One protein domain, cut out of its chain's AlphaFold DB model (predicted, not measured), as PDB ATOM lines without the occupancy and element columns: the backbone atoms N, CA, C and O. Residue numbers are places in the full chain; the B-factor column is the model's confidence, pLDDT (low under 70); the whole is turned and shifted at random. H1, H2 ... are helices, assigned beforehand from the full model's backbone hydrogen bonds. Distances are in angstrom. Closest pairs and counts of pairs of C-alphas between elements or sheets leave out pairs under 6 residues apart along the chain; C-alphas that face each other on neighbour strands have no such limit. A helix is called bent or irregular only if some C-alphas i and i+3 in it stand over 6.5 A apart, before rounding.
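This is residues 34 to 163 of the 292 residues of the protein "Mab-21 domain-containing protein" of Amphibalanus amphitrite (UniProt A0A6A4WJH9). A long helical hairpin, H4 and the arm H5a side by side, is crossed on one of its faces by a second pair of helices, H1 and H3, which run opposite ways. At one end of the long axis the bent helix H5 continues as the arm H5b, which turns past H1 and ends in a corner with the small helix H6; at the other end lies the long loop of residues 100 to 118, and short H2 packs on H5a. The printed part has 130 residues with six named helices, H1 to H6 in chain order, and no named strand, an all-helix domain. It is compact, with a radius of gyration of the C-alphas of 15.6 A, and flat in outline, spanning 49 by 35 by 19 A.

H1 is residues 34 to 50, 24.3 A from first to last C-alpha, beginning at C-alpha 34 at (196.149, 228.018, 157.812). H2 is the short helix of residues 52 to 56. H3, residues 59 to 72, is 20.3 A long. H4, residues 80 to 99, is 29.0 A long and irregular: C-alphas 81 and 84 are 7.7 A apart. H5, residues 119 to 148, is the longest helix, with 30 residues. By its hydrogen bonds it was assigned as one helix, but it is bent, with C-alphas 134 and 137 at 7.7 A. Its arm H5a, residues 119 to 134, is 22.4 A long and begins at C-alpha 119 at (163.627, 240.986, 147.242); its arm H5b, residues 137 to 148, is 16.0 A long. The arms stand at a steep tilt of 57 degrees. H6 is residues 152 to 161, ending at C-alpha 161 at (186.049, 201.754, 151.836).

H1 is a hub, touching four other helices, as does H5 taken whole. H1 and H2 touch only at the corner by their link, closest at the C-alphas of Arg 47 and Ala 54, 5.5 A. H1 touches H3 with the C-alphas of Leu 40 and Leu 62 closest, 6.7 A, opposite ways at a shallow tilt of 34 degrees, only just short of steep. H4, with residues 80 to 87 alone, touches H1 at a steep tilt of 59 degrees, the same way; the closest C-alphas are those of Cys 39 and Leu 87, 6.3 A. H5b touches H1 with residues 139 to 143 alone, closest at the C-alphas of Cys 46 and Ser 139, 5.2 A. H2 touches H5a, the C-alphas of Ala 54 and Gly 128 being closest at 3.9 A. H3 touches H4, closest at the C-alphas of Ala 65 and Leu 90, 5.9 A. H4 and H5a form a helical hairpin, opposite ways at a shallow tilt of 17 degrees, with the C-alphas of Gln 95 and Ser 126 closest, 6.1 A. H6 touches H5b, closest at the C-alphas of Ser 145 and Ile 152, 5.5 A, and is apart from H1, for instance. In H3, H5a, H5b and H6 every O i to N i+4 pair is within hydrogen-bond range; H1 has 11 of 13, H4 14 of 16 and H2 0 of 1, with 2 of 2 O i to N i+3 pairs in H2.

The C-alphas farthest apart are those of Ser 116 and Glu 163, 49.8 A. The printed part has no cut. The link from H4 to H5 is long, 19 residues; that from H3 to H4 is short, and those from H1 to H2, H2 to H3 and H5 to H6 are tight. The mean pLDDT of the printed part is 86.3, and confidence is low, under 70, at residues 74 to 81, residue 150 and residues 154 to 163.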
ATOM      1  N   TRP A  34     196.291 228.592 159.151       81.44
ATOM      2  CA  TRP A  34     196.149 228.018 157.812       81.44
ATOM      3  C   TRP A  34     194.834 227.234 157.632       81.44
ATOM      4  O   TRP A  34     194.202 227.307 156.580       81.44
ATOM      5  N   ARG A  35     194.376 226.524 158.674       80.19
ATOM      6  CA  ARG A  35     193.125 225.744 158.649       80.19
ATOM      7  C   ARG A  35     191.893 226.635 158.472       80.19
ATOM      8  O   ARG A  35     191.034 226.331 157.650       80.19
ATOM      9  N   GLN A  36     191.846 227.760 159.181       86.25
ATOM     10  CA  GLN A  36     190.768 228.747 159.069       86.25
ATOM     11  C   GLN A  36     190.749 229.392 157.678       86.25
ATOM     12  O   GLN A  36     189.709 229.420 157.021       86.25
ATOM     13  N   ARG A  37     191.914 229.811 157.163       88.06
ATOM     14  CA  ARG A  37     192.024 230.403 155.816       88.06
ATOM     15  C   ARG A  37     191.586 229.446 154.702       88.06
ATOM     16  O   ARG A  37     190.944 229.870 153.741       88.06
ATOM     17  N   ARG A  38     191.853 228.143 154.850       85.75
ATOM     18  CA  ARG A  38     191.406 227.111 153.895       85.75
ATOM     19  C   ARG A  38     189.892 227.026 153.741       85.75
ATOM     20  O   ARG A  38     189.441 226.651 152.662       85.75
ATOM     21  N   CYS A  39     189.115 227.399 154.757       88.94
ATOM     22  CA  CYS A  39     187.657 227.426 154.646       88.94
ATOM     23  C   CYS A  39     187.205 228.435 153.581       88.94
ATOM     24  O   CYS A  39     186.397 228.107 152.714       88.94
ATOM     25  N   LEU A  40     187.790 229.639 153.575       90.81
ATOM     26  CA  LEU A  40     187.478 230.655 152.568       90.81
ATOM     27  C   LEU A  40     187.900 230.215 151.164       90.81
ATOM     28  O   LEU A  40     187.133 230.382 150.218       90.81
ATOM     29  N   ILE A  41     189.094 229.625 151.035       88.50
ATOM     30  CA  ILE A  41     189.579 229.078 149.760       88.50
ATOM     31  C   ILE A  41     188.580 228.045 149.230       88.50
ATOM     32  O   ILE A  41     188.104 228.168 148.103       88.50
ATOM     33  N   ALA A  42     188.216 227.061 150.057       89.81
ATOM     34  CA  ALA A  42     187.283 226.011 149.672       89.81
ATOM     35  C   ALA A  42     185.921 226.580 149.247       89.81
ATOM     36  O   ALA A  42     185.407 226.178 148.208       89.81
ATOM     37  N   LEU A  43     185.369 227.562 149.972       92.94
ATOM     38  CA  LEU A  43     184.107 228.211 149.590       92.94
ATOM     39  C   LEU A  43     184.201 228.950 148.254       92.94
ATOM     40  O   LEU A  43     183.274 228.855 147.451       92.94
ATOM     41  N   LYS A  44     185.307 229.658 147.987       90.94
ATOM     42  CA  LYS A  44     185.523 230.338 146.700       90.94
ATOM     43  C   LYS A  44     185.571 229.339 145.547       90.94
ATOM     44  O   LYS A  44     184.930 229.571 144.524       90.94
ATOM     45  N   TYR A  45     186.263 228.217 145.726       88.69
ATOM     46  CA  TYR A  45     186.279 227.160 144.717       88.69
ATOM     47  C   TYR A  45     184.917 226.488 144.557       88.69
ATOM     48  O   TYR A  45     184.497 226.274 143.427       88.69
ATOM     49  N   CYS A  46     184.196 226.207 145.646       90.25
ATOM     50  CA  CYS A  46     182.843 225.652 145.563       90.25
ATOM     51  C   CYS A  46     181.907 226.599 144.805       90.25
ATOM     52  O   CYS A  46     181.172 226.165 143.925       90.25
ATOM     53  N   ARG A  47     181.990 227.907 145.078       93.56
ATOM     54  CA  ARG A  47     181.251 228.941 144.344       93.56
ATOM     55  C   ARG A  47     181.585 228.910 142.852       93.56
ATOM     56  O   ARG A  47     180.674 228.894 142.031       93.56
ATOM     57  N   ALA A  48     182.875 228.899 142.510       88.50
ATOM     58  CA  ALA A  48     183.332 228.859 141.123       88.50
ATOM     59  C   ALA A  48     182.877 227.575 140.410       88.50
ATOM     60  O   ALA A  48     182.391 227.639 139.286       88.50
ATOM     61  N   ALA A  49     182.964 226.431 141.091       84.38
ATOM     62  CA  ALA A  49     182.531 225.134 140.585       84.38
ATOM     63  C   ALA A  49     181.013 225.050 140.372       84.38
ATOM     64  O   ALA A  49     180.575 224.344 139.478       84.38
ATOM     65  N   CYS A  50     180.211 225.755 141.175       86.19
ATOM     66  CA  CYS A  50     178.753 225.772 141.028       86.19
ATOM     67  C   CYS A  50     178.266 226.688 139.894       86.19
ATOM     68  O   CYS A  50     177.178 226.470 139.365       86.19
ATOM     69  N   GLY A  51     179.043 227.713 139.522       84.56
ATOM     70  CA  GLY A  51     178.683 228.665 138.468       84.56
ATOM     71  C   GLY A  51     177.309 229.326 138.671       84.56
ATOM     72  O   GLY A  51     176.783 229.382 139.784       84.56
ATOM     73  N   GLY A  52     176.733 229.854 137.584       87.12
ATOM     74  CA  GLY A  52     175.325 230.270 137.500       87.12
ATOM     75  C   GLY A  52     174.799 231.015 138.743       87.12
ATOM     76  O   GLY A  52     175.355 232.062 139.088       87.12
ATOM     77  N   PRO A  53     173.769 230.499 139.448       84.62
ATOM     78  CA  PRO A  53     173.206 231.129 140.649       84.62
ATOM     79  C   PRO A  53     174.221 231.426 141.764       84.62
ATOM     80  O   PRO A  53     174.078 232.430 142.461       84.62
ATOM     81  N   ALA A  54     175.276 230.620 141.924       89.25
ATOM     82  CA  ALA A  54     176.307 230.835 142.945       89.25
ATOM     83  C   ALA A  54     177.176 232.076 142.665       89.25
ATOM     84  O   ALA A  54     177.794 232.627 143.580       89.25
ATOM     85  N   SER A  55     177.196 232.581 141.426       89.75
ATOM     86  CA  SER A  55     177.905 233.823 141.085       89.75
ATOM     87  C   SER A  55     177.377 235.037 141.861       89.75
ATOM     88  O   SER A  55     178.160 235.937 142.175       89.75
ATOM     89  N   THR A  56     176.101 235.014 142.266       93.25
ATOM     90  CA  THR A  56     175.448 236.067 143.064       93.25
ATOM     91  C   THR A  56     176.009 236.177 144.487       93.25
ATOM     92  O   THR A  56     175.973 237.252 145.094       93.25
ATOM     93  N   VAL A  57     176.598 235.093 145.006       96.00
ATOM     94  CA  VAL A  57     177.241 235.044 146.322       96.00
ATOM     95  C   VAL A  57     178.607 235.723 146.237       96.00
ATOM     96  O   VAL A  57     179.611 235.097 145.913       96.00
ATOM     97  N   LYS A  58     178.675 237.027 146.514       94.81
ATOM     98  CA  LYS A  58     179.943 237.773 146.472       94.81
ATOM     99  C   LYS A  58     180.972 237.185 147.448       94.81
ATOM    100  O   LYS A  58     180.632 236.825 148.575       94.81
ATOM    101  N   SER A  59     182.251 237.190 147.054       92.38
ATOM    102  CA  SER A  59     183.375 236.782 147.917       92.38
ATOM    103  C   SER A  59     183.372 237.525 149.255       92.38
ATOM    104  O   SER A  59     183.720 236.946 150.277       92.38
ATOM    105  N   TYR A  60     182.925 238.786 149.255       94.75
ATOM    106  CA  TYR A  60     182.787 239.592 150.465       94.75
ATOM    107  C   TYR A  60     181.847 238.962 151.501       94.75
ATOM    108  O   TYR A  60     182.193 238.903 152.672       94.75
ATOM    109  N   TYR A  61     180.714 238.386 151.083       97.12
ATOM    110  CA  TYR A  61     179.797 237.709 152.008       97.12
ATOM    111  C   TYR A  61     180.444 236.469 152.638       97.12
ATOM    112  O   TYR A  61     180.316 236.248 153.841       97.12
ATOM    113  N   LEU A  62     181.209 235.699 151.855       96.69
ATOM    114  CA  LEU A  62     181.965 234.543 152.356       96.69
ATOM    115  C   LEU A  62     183.045 234.966 153.366       96.69
ATOM    116  O   LEU A  62     183.194 234.335 154.411       96.69
ATOM    117  N   LYS A  63     183.763 236.058 153.068       95.12
ATOM    118  CA  LYS A  63     184.750 236.684 153.962       95.12
ATOM    119  C   LYS A  63     184.101 237.101 155.285       95.12
ATOM    120  O   LYS A  63     184.558 236.691 156.348       95.12
ATOM    121  N   THR A  64     182.999 237.848 155.223       96.38
ATOM    122  CA  THR A  64     182.247 238.296 156.403       96.38
ATOM    123  C   THR A  64     181.763 237.120 157.252       96.38
ATOM    124  O   THR A  64     181.922 237.149 158.468       96.38
ATOM    125  N   ALA A  65     181.234 236.059 156.636       95.94
ATOM    126  CA  ALA A  65     180.817 234.860 157.362       95.94
ATOM    127  C   ALA A  65     181.982 234.183 158.097       95.94
ATOM    128  O   ALA A  65     181.831 233.796 159.255       95.94
ATOM    129  N   LEU A  66     183.146 234.062 157.445       94.19
ATOM    130  CA  LEU A  66     184.326 233.467 158.071       94.19
ATOM    131  C   LEU A  66     184.802 234.287 159.271       94.19
ATOM    132  O   LEU A  66     185.123 233.701 160.299       94.19
ATOM    133  N   LEU A  67     184.817 235.616 159.156       94.38
ATOM    134  CA  LEU A  67     185.217 236.508 160.246       94.38
ATOM    135  C   LEU A  67     184.290 236.359 161.465       94.38
ATOM    136  O   LEU A  67     184.766 236.089 162.565       94.38
ATOM    137  N   TRP A  68     182.968 236.397 161.260       93.94
ATOM    138  CA  TRP A  68     181.994 236.173 162.339       93.94
ATOM    139  C   TRP A  68     182.113 234.784 162.974       93.94
ATOM    140  O   TRP A  68     181.998 234.626 164.191       93.94
ATOM    141  N   ARG A  69     182.355 233.751 162.161       88.94
ATOM    142  CA  ARG A  69     182.557 232.393 162.674       88.94
ATOM    143  C   ARG A  69     183.855 232.278 163.465       88.94
ATOM    144  O   ARG A  69     183.879 231.575 164.467       88.94
ATOM    145  N   TRP A  70     184.916 232.940 163.018       88.81
ATOM    146  CA  TRP A  70     186.213 232.959 163.691       88.81
ATOM    147  C   TRP A  70     186.130 233.578 165.085       88.81
ATOM    148  O   TRP A  70     186.683 233.011 166.021       88.81
ATOM    149  N   GLU A  71     185.379 234.668 165.236       87.25
ATOM    150  CA  GLU A  71     185.183 235.340 166.524       87.25
ATOM    151  C   GLU A  71     184.319 234.528 167.506       87.25
ATOM    152  O   GLU A  71     184.549 234.545 168.713       87.25
ATOM    153  N   THR A  72     183.332 233.788 166.997       81.88
ATOM    154  CA  THR A  72     182.345 233.070 167.828       81.88
ATOM    155  C   THR A  72     182.710 231.617 168.133       81.88
ATOM    156  O   THR A  72     182.096 230.993 169.002       81.88
ATOM    157  N   ALA A  73     183.682 231.044 167.424       75.25
ATOM    158  CA  ALA A  73     184.082 229.654 167.590       75.25
ATOM    159  C   ALA A  73     185.086 229.474 168.739       75.25
ATOM    160  O   ALA A  73     186.083 230.184 168.839       75.25
ATOM    161  N   ILE A  74     184.875 228.443 169.563       66.38
ATOM    162  CA  ILE A  74     185.878 227.982 170.534       66.38
ATOM    163  C   ILE A  74     187.087 227.449 169.749       66.38
ATOM    164  O   ILE A  74     186.907 226.737 168.758       66.38
ATOM    165  N   ALA A  75     188.308 227.783 170.185       60.56
ATOM    166  CA  ALA A  75     189.557 227.525 169.457       60.56
ATOM    167  C   ALA A  75     189.726 226.067 168.969       60.56
ATOM    168  O   ALA A  75     190.262 225.850 167.881       60.56
ATOM    169  N   ASP A  76     189.185 225.094 169.705       56.88
ATOM    170  CA  ASP A  76     189.312 223.657 169.422       56.88
ATOM    171  C   ASP A  76     188.338 223.127 168.347       56.88
ATOM    172  O   ASP A  76     188.422 221.973 167.943       56.88
ATOM    173  N   THR A  77     187.419 223.953 167.832       63.03
ATOM    174  CA  THR A  77     186.399 223.516 166.850       63.03
ATOM    175  C   THR A  77     186.854 223.567 165.383       63.03
ATOM    176  O   THR A  77     186.093 223.200 164.491       63.03
ATOM    177  N   TRP A  78     188.096 223.986 165.113       67.44
ATOM    178  CA  TRP A  78     188.650 224.155 163.757       67.44
ATOM    179  C   TRP A  78     189.484 222.957 163.264       67.44
ATOM    180  O   TRP A  78     190.381 223.114 162.424       67.44
ATOM    181  N   GLU A  79     189.243 221.754 163.791       64.56
ATOM    182  CA  GLU A  79     189.911 220.545 163.300       64.56
ATOM    183  C   GLU A  79     189.546 220.234 161.838       64.56
ATOM    184  O   GLU A  79     188.457 220.544 161.362       64.56
ATOM    185  N   LEU A  80     190.461 219.596 161.089       54.12
ATOM    186  CA  LEU A  80     190.212 219.251 159.678       54.12
ATOM    187  C   LEU A  80     189.052 218.259 159.500       54.12
ATOM    188  O   LEU A  80     188.405 218.279 158.454       54.12
ATOM    189  N   SER A  81     188.796 217.412 160.501       56.53
ATOM    190  CA  SER A  81     187.623 216.525 160.576       56.53
ATOM    191  C   SER A  81     186.308 217.305 160.551       56.53
ATOM    192  O   SER A  81     185.295 216.754 160.142       56.53
ATOM    193  N   ALA A  82     186.349 218.601 160.877       73.19
ATOM    194  CA  ALA A  82     185.223 219.520 160.866       73.19
ATOM    195  C   ALA A  82     185.234 220.490 159.667       73.19
ATOM    196  O   ALA A  82     184.469 221.453 159.680       73.19
ATOM    197  N   LEU A  83     186.072 220.303 158.626       82.38
ATOM    198  CA  LEU A  83     186.107 221.244 157.490       82.38
ATOM    199  C   LEU A  83     184.734 221.349 156.820       82.38
ATOM    200  O   LEU A  83     184.212 222.448 156.689       82.38
ATOM    201  N   TYR A  84     184.135 220.227 156.418       86.88
ATOM    202  CA  TYR A  84     182.817 220.236 155.779       86.88
ATOM    203  C   TYR A  84     181.739 220.821 156.685       86.88
ATOM    204  O   TYR A  84     180.991 221.678 156.229       86.88
ATOM    205  N   ASP A  85     181.722 220.444 157.963       86.50
ATOM    206  CA  ASP A  85     180.774 220.989 158.940       86.50
ATOM    207  C   ASP A  85     180.957 222.499 159.116       86.50
ATOM    208  O   ASP A  85     179.988 223.249 159.200       86.50
ATOM    209  N   THR A  86     182.202 222.975 159.098       88.75
ATOM    210  CA  THR A  86     182.526 224.402 159.147       88.75
ATOM    211  C   THR A  86     182.042 225.118 157.893       88.75
ATOM    212  O   THR A  86     181.427 226.177 157.993       88.75
ATOM    213  N   LEU A  87     182.277 224.553 156.706       92.75
ATOM    214  CA  LEU A  87     181.794 225.125 155.450       92.75
ATOM    215  C   LEU A  87     180.267 225.161 155.400       92.75
ATOM    216  O   LEU A  87     179.692 226.168 154.990       92.75
ATOM    217  N   LEU A  88     179.617 224.093 155.858       92.94
ATOM    218  CA  LEU A  88     178.171 224.009 155.964       92.94
ATOM    219  C   LEU A  88     177.636 225.069 156.932       92.94
ATOM    220  O   LEU A  88     176.755 225.834 156.551       92.94
ATOM    221  N   ALA A  89     178.235 225.203 158.117       91.62
ATOM    222  CA  ALA A  89     177.863 226.219 159.099       91.62
ATOM    223  C   ALA A  89     178.036 227.653 158.563       91.62
ATOM    224  O   ALA A  89     177.212 228.522 158.846       91.62
ATOM    225  N   LEU A  90     179.075 227.915 157.762       95.19
ATOM    226  CA  LEU A  90     179.276 229.212 157.101       95.19
ATOM    227  C   LEU A  90     178.174 229.504 156.072       95.19
ATOM    228  O   LEU A  90     177.651 230.620 156.024       95.19
ATOM    229  N   LEU A  91     177.795 228.506 155.268       96.88
ATOM    230  CA  LEU A  91     176.699 228.635 154.305       96.88
ATOM    231  C   LEU A  91     175.343 228.797 155.003       96.88
ATOM    232  O   LEU A  91     174.536 229.613 154.568       96.88
ATOM    233  N   GLU A  92     175.100 228.083 156.100       95.38
ATOM    234  CA  GLU A  92     173.881 228.205 156.907       95.38
ATOM    235  C   GLU A  92     173.778 229.565 157.599       95.38
ATOM    236  O   GLU A  92     172.708 230.177 157.596       95.38
ATOM    237  N   PHE A  93     174.892 230.083 158.125       95.94
ATOM    238  CA  PHE A  93     174.963 231.442 158.656       95.94
ATOM    239  C   PHE A  93     174.539 232.467 157.597       95.94
ATOM    240  O   PHE A  93     173.678 233.310 157.863       95.94
ATOM    241  N   LEU A  94     175.081 232.361 156.380       98.00
ATOM    242  CA  LEU A  94     174.711 233.244 155.275       98.00
ATOM    243  C   LEU A  94     173.257 233.058 154.846       98.00
ATOM    244  O   LEU A  94     172.551 234.044 154.666       98.00
ATOM    245  N   GLN A  95     172.782 231.818 154.745       98.06
ATOM    246  CA  GLN A  95     171.394 231.517 154.396       98.06
ATOM    247  C   GLN A  95     170.421 232.163 155.395       98.06
ATOM    248  O   GLN A  95     169.408 232.745 155.005       98.06
ATOM    249  N   SER A  96     170.765 232.103 156.681       97.62
ATOM    250  CA  SER A  96     170.023 232.714 157.783       97.62
ATOM    251  C   SER A  96     170.083 234.248 157.749       97.62
ATOM    252  O   SER A  96     169.097 234.925 158.033       97.62
ATOM    253  N   ALA A  97     171.229 234.826 157.380       97.94
ATOM    254  CA  ALA A  97     171.365 236.269 157.189       97.94
ATOM    255  C   ALA A  97     170.510 236.772 156.014       97.94
ATOM    256  O   ALA A  97     169.817 237.782 156.139       97.94
ATOM    257  N   VAL A  98     170.496 236.033 154.901       98.19
ATOM    258  CA  VAL A  98     169.693 236.350 153.712       98.19
ATOM    259  C   VAL A  98     168.200 236.249 153.998       98.19
ATOM    260  O   VAL A  98     167.460 237.148 153.610       98.19
ATOM    261  N   SER A  99     167.745 235.221 154.724       97.38
ATOM    262  CA  SER A  99     166.321 235.084 155.068       97.38
ATOM    263  C   SER A  99     165.810 236.212 155.967       97.38
ATOM    264  O   SER A  99     164.649 236.598 155.861       97.38
ATOM    265  N   ARG A 100     166.678 236.781 156.812       97.25
ATOM    266  CA  ARG A 100     166.383 237.985 157.606       97.25
ATOM    267  C   ARG A 100     166.575 239.296 156.839       97.25
ATOM    268  O   ARG A 100     166.259 240.349 157.383       97.25
ATOM    269  N   GLY A 101     167.151 239.259 155.636       97.62
ATOM    270  CA  GLY A 101     167.585 240.457 154.911       97.62
ATOM    271  C   GLY A 101     168.670 241.253 155.648       97.62
ATOM    272  O   GLY A 101     168.795 242.457 155.433       97.62
ATOM    273  N   HIS A 102     169.430 240.611 156.544       97.88
ATOM    274  CA  HIS A 102     170.372 241.283 157.435       97.88
ATOM    275  C   HIS A 102     171.679 240.502 157.624       97.88
ATOM    276  O   HIS A 102     171.714 239.485 158.327       97.88
ATOM    277  N   LEU A 103     172.764 241.031 157.049       97.81
ATOM    278  CA  LEU A 103     174.142 240.572 157.253       97.81
ATOM    279  C   LEU A 103     174.991 241.749 157.762       97.81
ATOM    280  O   LEU A 103     175.311 242.633 156.963       97.81
ATOM    281  N   PRO A 104     175.366 241.786 159.052       96.94
ATOM    282  CA  PRO A 104     176.171 242.880 159.582       96.94
ATOM    283  C   PRO A 104     177.590 242.847 159.002       96.94
ATOM    284  O   PRO A 104     178.222 241.785 158.924       96.94
ATOM    285  N   CYS A 105     178.101 244.015 158.614       96.06
ATOM    286  CA  CYS A 105     179.511 244.189 158.292       96.06
ATOM    287  C   CYS A 105     180.356 243.878 159.534       96.06
ATOM    288  O   CYS A 105     180.022 244.293 160.639       96.06
ATOM    289  N   TYR A 106     181.455 243.144 159.354       95.94
ATOM    290  CA  TYR A 106     182.276 242.679 160.475       95.94
ATOM    291  C   TYR A 106     182.958 243.830 161.236       95.94
ATOM    292  O   TYR A 106     183.007 243.818 162.457       95.94
ATOM    293  N   PHE A 107     183.452 244.851 160.526       95.00
ATOM    294  CA  PHE A 107     184.151 245.985 161.149       95.00
ATOM    295  C   PHE A 107     183.225 247.133 161.566       95.00
ATOM    296  O   PHE A 107     183.661 248.017 162.299       95.00
ATOM    297  N   LEU A 108     181.977 247.150 161.084       94.50
ATOM    298  CA  LEU A 108     180.996 248.181 161.418       94.50
ATOM    299  C   LEU A 108     179.595 247.568 161.462       94.50
ATOM    300  O   LEU A 108     178.891 247.515 160.453       94.50
ATOM    301  N   VAL A 109     179.225 247.049 162.629       94.44
ATOM    302  CA  VAL A 109     178.039 246.199 162.831       94.44
ATOM    303  C   VAL A 109     176.717 246.899 162.508       94.44
ATOM    304  O   VAL A 109     175.724 246.232 162.224       94.44
ATOM    305  N   GLU A 110     176.710 248.231 162.506       94.94
ATOM    306  CA  GLU A 110     175.583 249.083 162.134       94.94
ATOM    307  C   GLU A 110     175.285 249.041 160.627       94.94
ATOM    308  O   GLU A 110     174.165 249.336 160.206       94.94
ATOM    309  N   ILE A 111     176.264 248.661 159.794       94.31
ATOM    310  CA  ILE A 111     176.069 248.503 158.351       94.31
ATOM    311  C   ILE A 111     175.525 247.109 158.050       94.31
ATOM    312  O   ILE A 111     176.209 246.098 158.222       94.31
ATOM    313  N   ASN A 112     174.329 247.064 157.467       96.81
ATOM    314  CA  ASN A 112     173.781 245.859 156.859       96.81
ATOM    315  C   ASN A 112     174.218 245.737 155.386       96.81
ATOM    316  O   ASN A 112     173.767 246.490 154.523       96.81
ATOM    317  N   LEU A 113     175.029 244.724 155.077       95.94
ATOM    318  CA  LEU A 113     175.548 244.439 153.731       95.94
ATOM    319  C   LEU A 113     174.479 244.000 152.715       95.94
ATOM    320  O   LEU A 113     174.769 243.889 151.520       95.94
ATOM    321  N   LEU A 114     173.264 243.711 153.186       96.81
ATOM    322  CA  LEU A 114     172.113 243.338 152.366       96.81
ATOM    323  C   LEU A 114     171.078 244.466 152.245       96.81
ATOM    324  O   LEU A 114     170.078 244.272 151.562       96.81
ATOM    325  N   ALA A 115     171.308 245.635 152.856       94.00
ATOM    326  CA  ALA A 115     170.315 246.712 152.928       94.00
ATOM    327  C   ALA A 115     169.855 247.230 151.557       94.00
ATOM    328  O   ALA A 115     168.688 247.572 151.393       94.00
ATOM    329  N   SER A 116     170.755 247.277 150.573       90.69
ATOM    330  CA  SER A 116     170.448 247.752 149.219       90.69
ATOM    331  C   SER A 116     169.904 246.668 148.286       90.69
ATOM    332  O   SER A 116     169.619 246.957 147.127       90.69
ATOM    333  N   ARG A 117     169.775 245.417 148.750       93.81
ATOM    334  CA  ARG A 117     169.310 244.308 147.910       93.81
ATOM    335  C   ARG A 117     167.794 244.279 147.841       93.81
ATOM    336  O   ARG A 117     167.105 244.227 148.857       93.81
ATOM    337  N   SER A 118     167.280 244.229 146.622       95.25
ATOM    338  CA  SER A 118     165.864 244.016 146.356       95.25
ATOM    339  C   SER A 118     165.428 242.583 146.718       95.25
ATOM    340  O   SER A 118     166.253 241.662 146.733       95.25
ATOM    341  N   PRO A 119     164.125 242.336 146.964       96.62
ATOM    342  CA  PRO A 119     163.627 240.986 147.242       96.62
ATOM    343  C   PRO A 119     163.993 239.935 146.170       96.62
ATOM    344  O   PRO A 119     164.376 238.826 146.551       96.62
ATOM    345  N   PRO A 120     163.958 240.238 144.853       96.75
ATOM    346  CA  PRO A 120     164.436 239.312 143.825       96.75
ATOM    347  C   PRO A 120     165.930 238.984 143.939       96.75
ATOM    348  O   PRO A 120     166.311 237.825 143.784       96.75
ATOM    349  N   GLU A 121     166.780 239.967 144.246       96.00
ATOM    350  CA  GLU A 121     168.217 239.730 144.446       96.00
ATOM    351  C   GLU A 121     168.484 238.876 145.688       96.00
ATOM    352  O   GLU A 121     169.339 237.993 145.654       96.00
ATOM    353  N   LEU A 122     167.737 239.091 146.776       97.50
ATOM    354  CA  LEU A 122     167.822 238.249 147.973       97.50
ATOM    355  C   LEU A 122     167.390 236.808 147.675       97.50
ATOM    356  O   LEU A 122     168.031 235.867 148.145       97.50
ATOM    357  N   HIS A 123     166.355 236.621 146.853       97.31
ATOM    358  CA  HIS A 123     165.942 235.297 146.394       97.31
ATOM    359  C   HIS A 123     167.037 234.618 145.557       97.31
ATOM    360  O   HIS A 123     167.361 233.455 145.792       97.31
ATOM    361  N   GLN A 124     167.653 235.337 144.615       97.06
ATOM    362  CA  GLN A 124     168.767 234.813 143.816       97.06
ATOM    363  C   GLN A 124     169.981 234.451 144.679       97.06
ATOM    364  O   GLN A 124     170.576 233.392 144.485       97.06
ATOM    365  N   LEU A 125     170.315 235.292 145.660       97.69
ATOM    366  CA  LEU A 125     171.395 235.033 146.606       97.69
ATOM    367  C   LEU A 125     171.106 233.792 147.463       97.69
ATOM    368  O   LEU A 125     171.982 232.946 147.642       97.69
ATOM    369  N   SER A 126     169.868 233.657 147.949       98.06
ATOM    370  CA  SER A 126     169.393 232.471 148.667       98.06
ATOM    371  C   SER A 126     169.524 231.209 147.813       98.06
ATOM    372  O   SER A 126     169.999 230.183 148.296       98.06
ATOM    373  N   GLU A 127     169.146 231.280 146.538       97.69
ATOM    374  CA  GLU A 127     169.271 230.157 145.612       97.69
ATOM    375  C   GLU A 127     170.739 229.805 145.330       97.69
ATOM    376  O   GLU A 127     171.109 228.632 145.346       97.69
ATOM    377  N   GLY A 128     171.610 230.806 145.171       97.38
ATOM    378  CA  GLY A 128     173.051 230.605 145.036       97.38
ATOM    379  C   GLY A 128     173.662 229.871 146.233       97.38
ATOM    380  O   GLY A 128     174.411 228.910 146.052       97.38
ATOM    381  N   LEU A 129     173.292 230.263 147.457       98.06
ATOM    382  CA  LEU A 129     173.719 229.584 148.686       98.06
ATOM    383  C   LEU A 129     173.171 228.152 148.773       98.06
ATOM    384  O   LEU A 129     173.907 227.229 149.139       98.06
ATOM    385  N   ARG A 130     171.909 227.937 148.378       97.38
ATOM    386  CA  ARG A 130     171.284 226.607 148.323       97.38
ATOM    387  C   ARG A 130     172.034 225.671 147.376       97.38
ATOM    388  O   ARG A 130     172.319 224.536 147.761       97.38
ATOM    389  N   VAL A 131     172.376 226.146 146.176       96.19
ATOM    390  CA  VAL A 131     173.155 225.401 145.172       96.19
ATOM    391  C   VAL A 131     174.546 225.075 145.712       96.19
ATOM    392  O   VAL A 131     174.937 223.909 145.709       96.19
ATOM    393  N   MET A 132     175.261 226.063 146.265       96.50
ATOM    394  CA  MET A 132     176.575 225.832 146.878       96.50
ATOM    395  C   MET A 132     176.521 224.754 147.963       96.50
ATOM    396  O   MET A 132     177.395 223.895 148.017       96.50
ATOM    397  N   ARG A 133     175.480 224.759 148.802       95.69
ATOM    398  CA  ARG A 133     175.288 223.749 149.848       95.69
ATOM    399  C   ARG A 133     175.005 222.362 149.270       95.69
ATOM    400  O   ARG A 133     175.587 221.385 149.734       95.69
ATOM    401  N   GLN A 134     174.137 222.270 148.262       94.25
ATOM    402  CA  GLN A 134     173.775 221.007 147.611       94.25
ATOM    403  C   GLN A 134     174.980 220.341 146.931       94.25
ATOM    404  O   GLN A 134     175.105 219.118 146.967       94.25
ATOM    405  N   HIS A 135     175.875 221.138 146.350       91.88
ATOM    406  CA  HIS A 135     177.048 220.648 145.627       91.88
ATOM    407  C   HIS A 135     178.344 220.688 146.442       91.88
ATOM    408  O   HIS A 135     179.384 220.290 145.925       91.88
ATOM    409  N   LEU A 136     178.293 221.095 147.716       91.56
ATOM    410  CA  LEU A 136     179.471 221.298 148.562       91.56
ATOM    411  C   LEU A 136     180.406 220.083 148.561       91.56
ATOM    412  O   LEU A 136     181.606 220.221 148.344       91.56
ATOM    413  N   LEU A 137     179.855 218.884 148.756       88.81
ATOM    414  CA  LEU A 137     180.651 217.660 148.804       88.81
ATOM    415  C   LEU A 137     181.299 217.341 147.452       88.81
ATOM    416  O   LEU A 137     182.487 217.041 147.393       88.81
ATOM    417  N   SER A 138     180.531 217.436 146.366       87.44
ATOM    418  CA  SER A 138     181.023 217.193 145.006       87.44
ATOM    419  C   SER A 138     182.110 218.195 144.616       87.44
ATOM    420  O   SER A 138     183.129 217.805 144.050       87.44
ATOM    421  N   SER A 139     181.934 219.472 144.967       87.88
ATOM    422  CA  SER A 139     182.939 220.510 144.750       87.88
ATOM    423  C   SER A 139     184.205 220.248 145.563       87.88
ATOM    424  O   SER A 139     185.300 220.357 145.021       87.88
ATOM    425  N   LEU A 140     184.084 219.851 146.833       86.62
ATOM    426  CA  LEU A 140     185.239 219.494 147.658       86.62
ATOM    427  C   LEU A 140     186.000 218.297 147.093       86.62
ATOM    428  O   LEU A 140     187.223 218.363 147.009       86.62
ATOM    429  N   LEU A 141     185.295 217.250 146.658       83.62
ATOM    430  CA  LEU A 141     185.911 216.083 146.028       83.62
ATOM    431  C   LEU A 141     186.676 216.468 144.757       83.62
ATOM    432  O   LEU A 141     187.829 216.067 144.599       83.62
ATOM    433  N   ALA A 142     186.084 217.305 143.903       81.94
ATOM    434  CA  ALA A 142     186.740 217.813 142.698       81.94
ATOM    435  C   ALA A 142     187.981 218.667 143.020       81.94
ATOM    436  O   ALA A 142     189.019 218.545 142.375       81.94
ATOM    437  N   ILE A 143     187.922 219.509 144.054       78.69
ATOM    438  CA  ILE A 143     189.091 220.285 144.494       78.69
ATOM    439  C   ILE A 143     190.182 219.340 145.012       78.69
ATOM    440  O   ILE A 143     191.352 219.486 144.656       78.69
ATOM    441  N   THR A 144     189.810 218.342 145.820       78.00
ATOM    442  CA  THR A 144     190.775 217.372 146.345       78.00
ATOM    443  C   THR A 144     191.400 216.525 145.252       78.00
ATOM    444  O   THR A 144     192.600 216.297 145.327       78.00
ATOM    445  N   SER A 145     190.646 216.123 144.224       78.62
ATOM    446  CA  SER A 145     191.159 215.331 143.100       78.62
ATOM    447  C   SER A 145     192.208 216.097 142.307       78.62
ATOM    448  O   SER A 145     193.266 215.557 141.986       78.62
ATOM    449  N   VAL A 146     191.963 217.388 142.069       74.88
ATOM    450  CA  VAL A 146     192.921 218.281 141.410       74.88
ATOM    451  C   VAL A 146     194.179 218.448 142.263       74.88
ATOM    452  O   VAL A 146     195.292 218.351 141.746       74.88
ATOM    453  N   TRP A 147     194.030 218.658 143.573       71.50
ATOM    454  CA  TRP A 147     195.169 218.873 144.472       71.50
ATOM    455  C   TRP A 147     195.989 217.610 144.729       71.50
ATOM    456  O   TRP A 147     197.210 217.689 144.854       71.50
ATOM    457  N   SER A 148     195.342 216.448 144.797       71.75
ATOM    458  CA  SER A 148     196.002 215.169 145.053       71.75
ATOM    459  C   SER A 148     196.465 214.466 143.779       71.75
ATOM    460  O   SER A 148     197.150 213.451 143.876       71.75
ATOM    461  N   ARG A 149     196.093 214.980 142.596       72.69
ATOM    462  CA  ARG A 149     196.264 214.308 141.296       72.69
ATOM    463  C   ARG A 149     195.687 212.886 141.293       72.69
ATOM    464  O   ARG A 149     196.223 211.996 140.637       72.69
ATOM    465  N   CYS A 150     194.614 212.671 142.050       67.62
ATOM    466  CA  CYS A 150     193.908 211.395 142.091       67.62
ATOM    467  C   CYS A 150     192.618 211.500 141.287       67.62
ATOM    468  O   CYS A 150     191.994 212.557 141.257       67.62
ATOM    469  N   ASP A 151     192.198 210.394 140.681       72.88
ATOM    470  CA  ASP A 151     190.888 210.319 140.041       72.88
ATOM    471  C   ASP A 151     189.763 210.490 141.080       72.88
ATOM    472  O   ASP A 151     189.866 209.995 142.206       72.88
ATOM    473  N   ILE A 152     188.682 211.190 140.715       70.31
ATOM    474  CA  ILE A 152     187.537 211.421 141.616       70.31
ATOM    475  C   ILE A 152     186.888 210.094 142.028       70.31
ATOM    476  O   ILE A 152     186.470 209.962 143.177       70.31
ATOM    477  N   SER A 153     186.832 209.107 141.128       72.12
ATOM    478  CA  SER A 153     186.263 207.780 141.401       72.12
ATOM    479  C   SER A 153     187.106 207.049 142.437       72.12
ATOM    480  O   SER A 153     186.571 206.553 143.423       72.12
ATOM    481  N   HIS A 154     188.432 207.106 142.286       63.28
ATOM    482  CA  HIS A 154     189.373 206.547 143.255       63.28
ATOM    483  C   HIS A 154     189.258 207.240 144.622       63.28
ATOM    484  O   HIS A 154     189.261 206.587 145.661       63.28
ATOM    485  N   LEU A 155     189.103 208.569 144.653       64.50
ATOM    486  CA  LEU A 155     188.847 209.278 145.909       64.50
ATOM    487  C   LEU A 155     187.510 208.869 146.535       64.50
ATOM    488  O   LEU A 155     187.454 208.660 147.745       64.50
ATOM    489  N   GLY A 156     186.453 208.731 145.735       64.19
ATOM    490  CA  GLY A 156     185.145 208.259 146.188       64.19
ATOM    491  C   GLY A 156     185.215 206.854 146.786       64.19
ATOM    492  O   GLY A 156     184.699 206.629 147.878       64.19
ATOM    493  N   GLU A 157     185.925 205.936 146.137       66.50
ATOM    494  CA  GLU A 157     186.160 204.578 146.638       66.50
ATOM    495  C   GLU A 157     186.949 204.583 147.952       66.50
ATOM    496  O   GLU A 157     186.530 203.936 148.910       66.50
ATOM    497  N   CYS A 158     188.013 205.384 148.072       60.41
ATOM    498  CA  CYS A 158     188.729 205.553 149.343       60.41
ATOM    499  C   CYS A 158     187.825 206.125 150.454       60.41
ATOM    500  O   CYS A 158     187.934 205.726 151.616       60.41
ATOM    501  N   CYS A 159     186.899 207.033 150.117       62.56
ATOM    502  CA  CYS A 159     185.920 207.551 151.078       62.56
ATOM    503  C   CYS A 159     184.961 206.452 151.566       62.56
ATOM    504  O   CYS A 159     184.631 206.401 152.750       62.56
ATOM    505  N   LEU A 160     184.506 205.580 150.661       62.19
ATOM    506  CA  LEU A 160     183.527 204.529 150.950       62.19
ATOM    507  C   LEU A 160     184.151 203.337 151.690       62.19
ATOM    508  O   LEU A 160     183.564 202.832 152.648       62.19
ATOM    509  N   SER A 161     185.351 202.923 151.287       55.66
ATOM    510  CA  SER A 161     186.049 201.754 151.836       55.66
ATOM    511  C   SER A 161     186.644 202.014 153.221       55.66
ATOM    512  O   SER A 161     186.877 201.082 153.986       55.66
ATOM    513  N   GLY A 162     186.872 203.280 153.590       47.78
ATOM    514  CA  GLY A 162     187.450 203.641 154.887       47.78
ATOM    515  C   GLY A 162     188.928 203.273 155.044       47.78
ATOM    516  O   GLY A 162     189.508 203.552 156.094       47.78
ATOM    517  N   GLU A 163     189.530 202.693 154.009       49.16
ATOM    518  CA  GLU A 163     190.969 202.583 153.847       49.16
ATOM    519  C   GLU A 163     191.456 203.928 153.304       49.16
ATOM    520  O   GLU A 163     191.115 204.341 152.193       49.16
TER     521      GLU A 163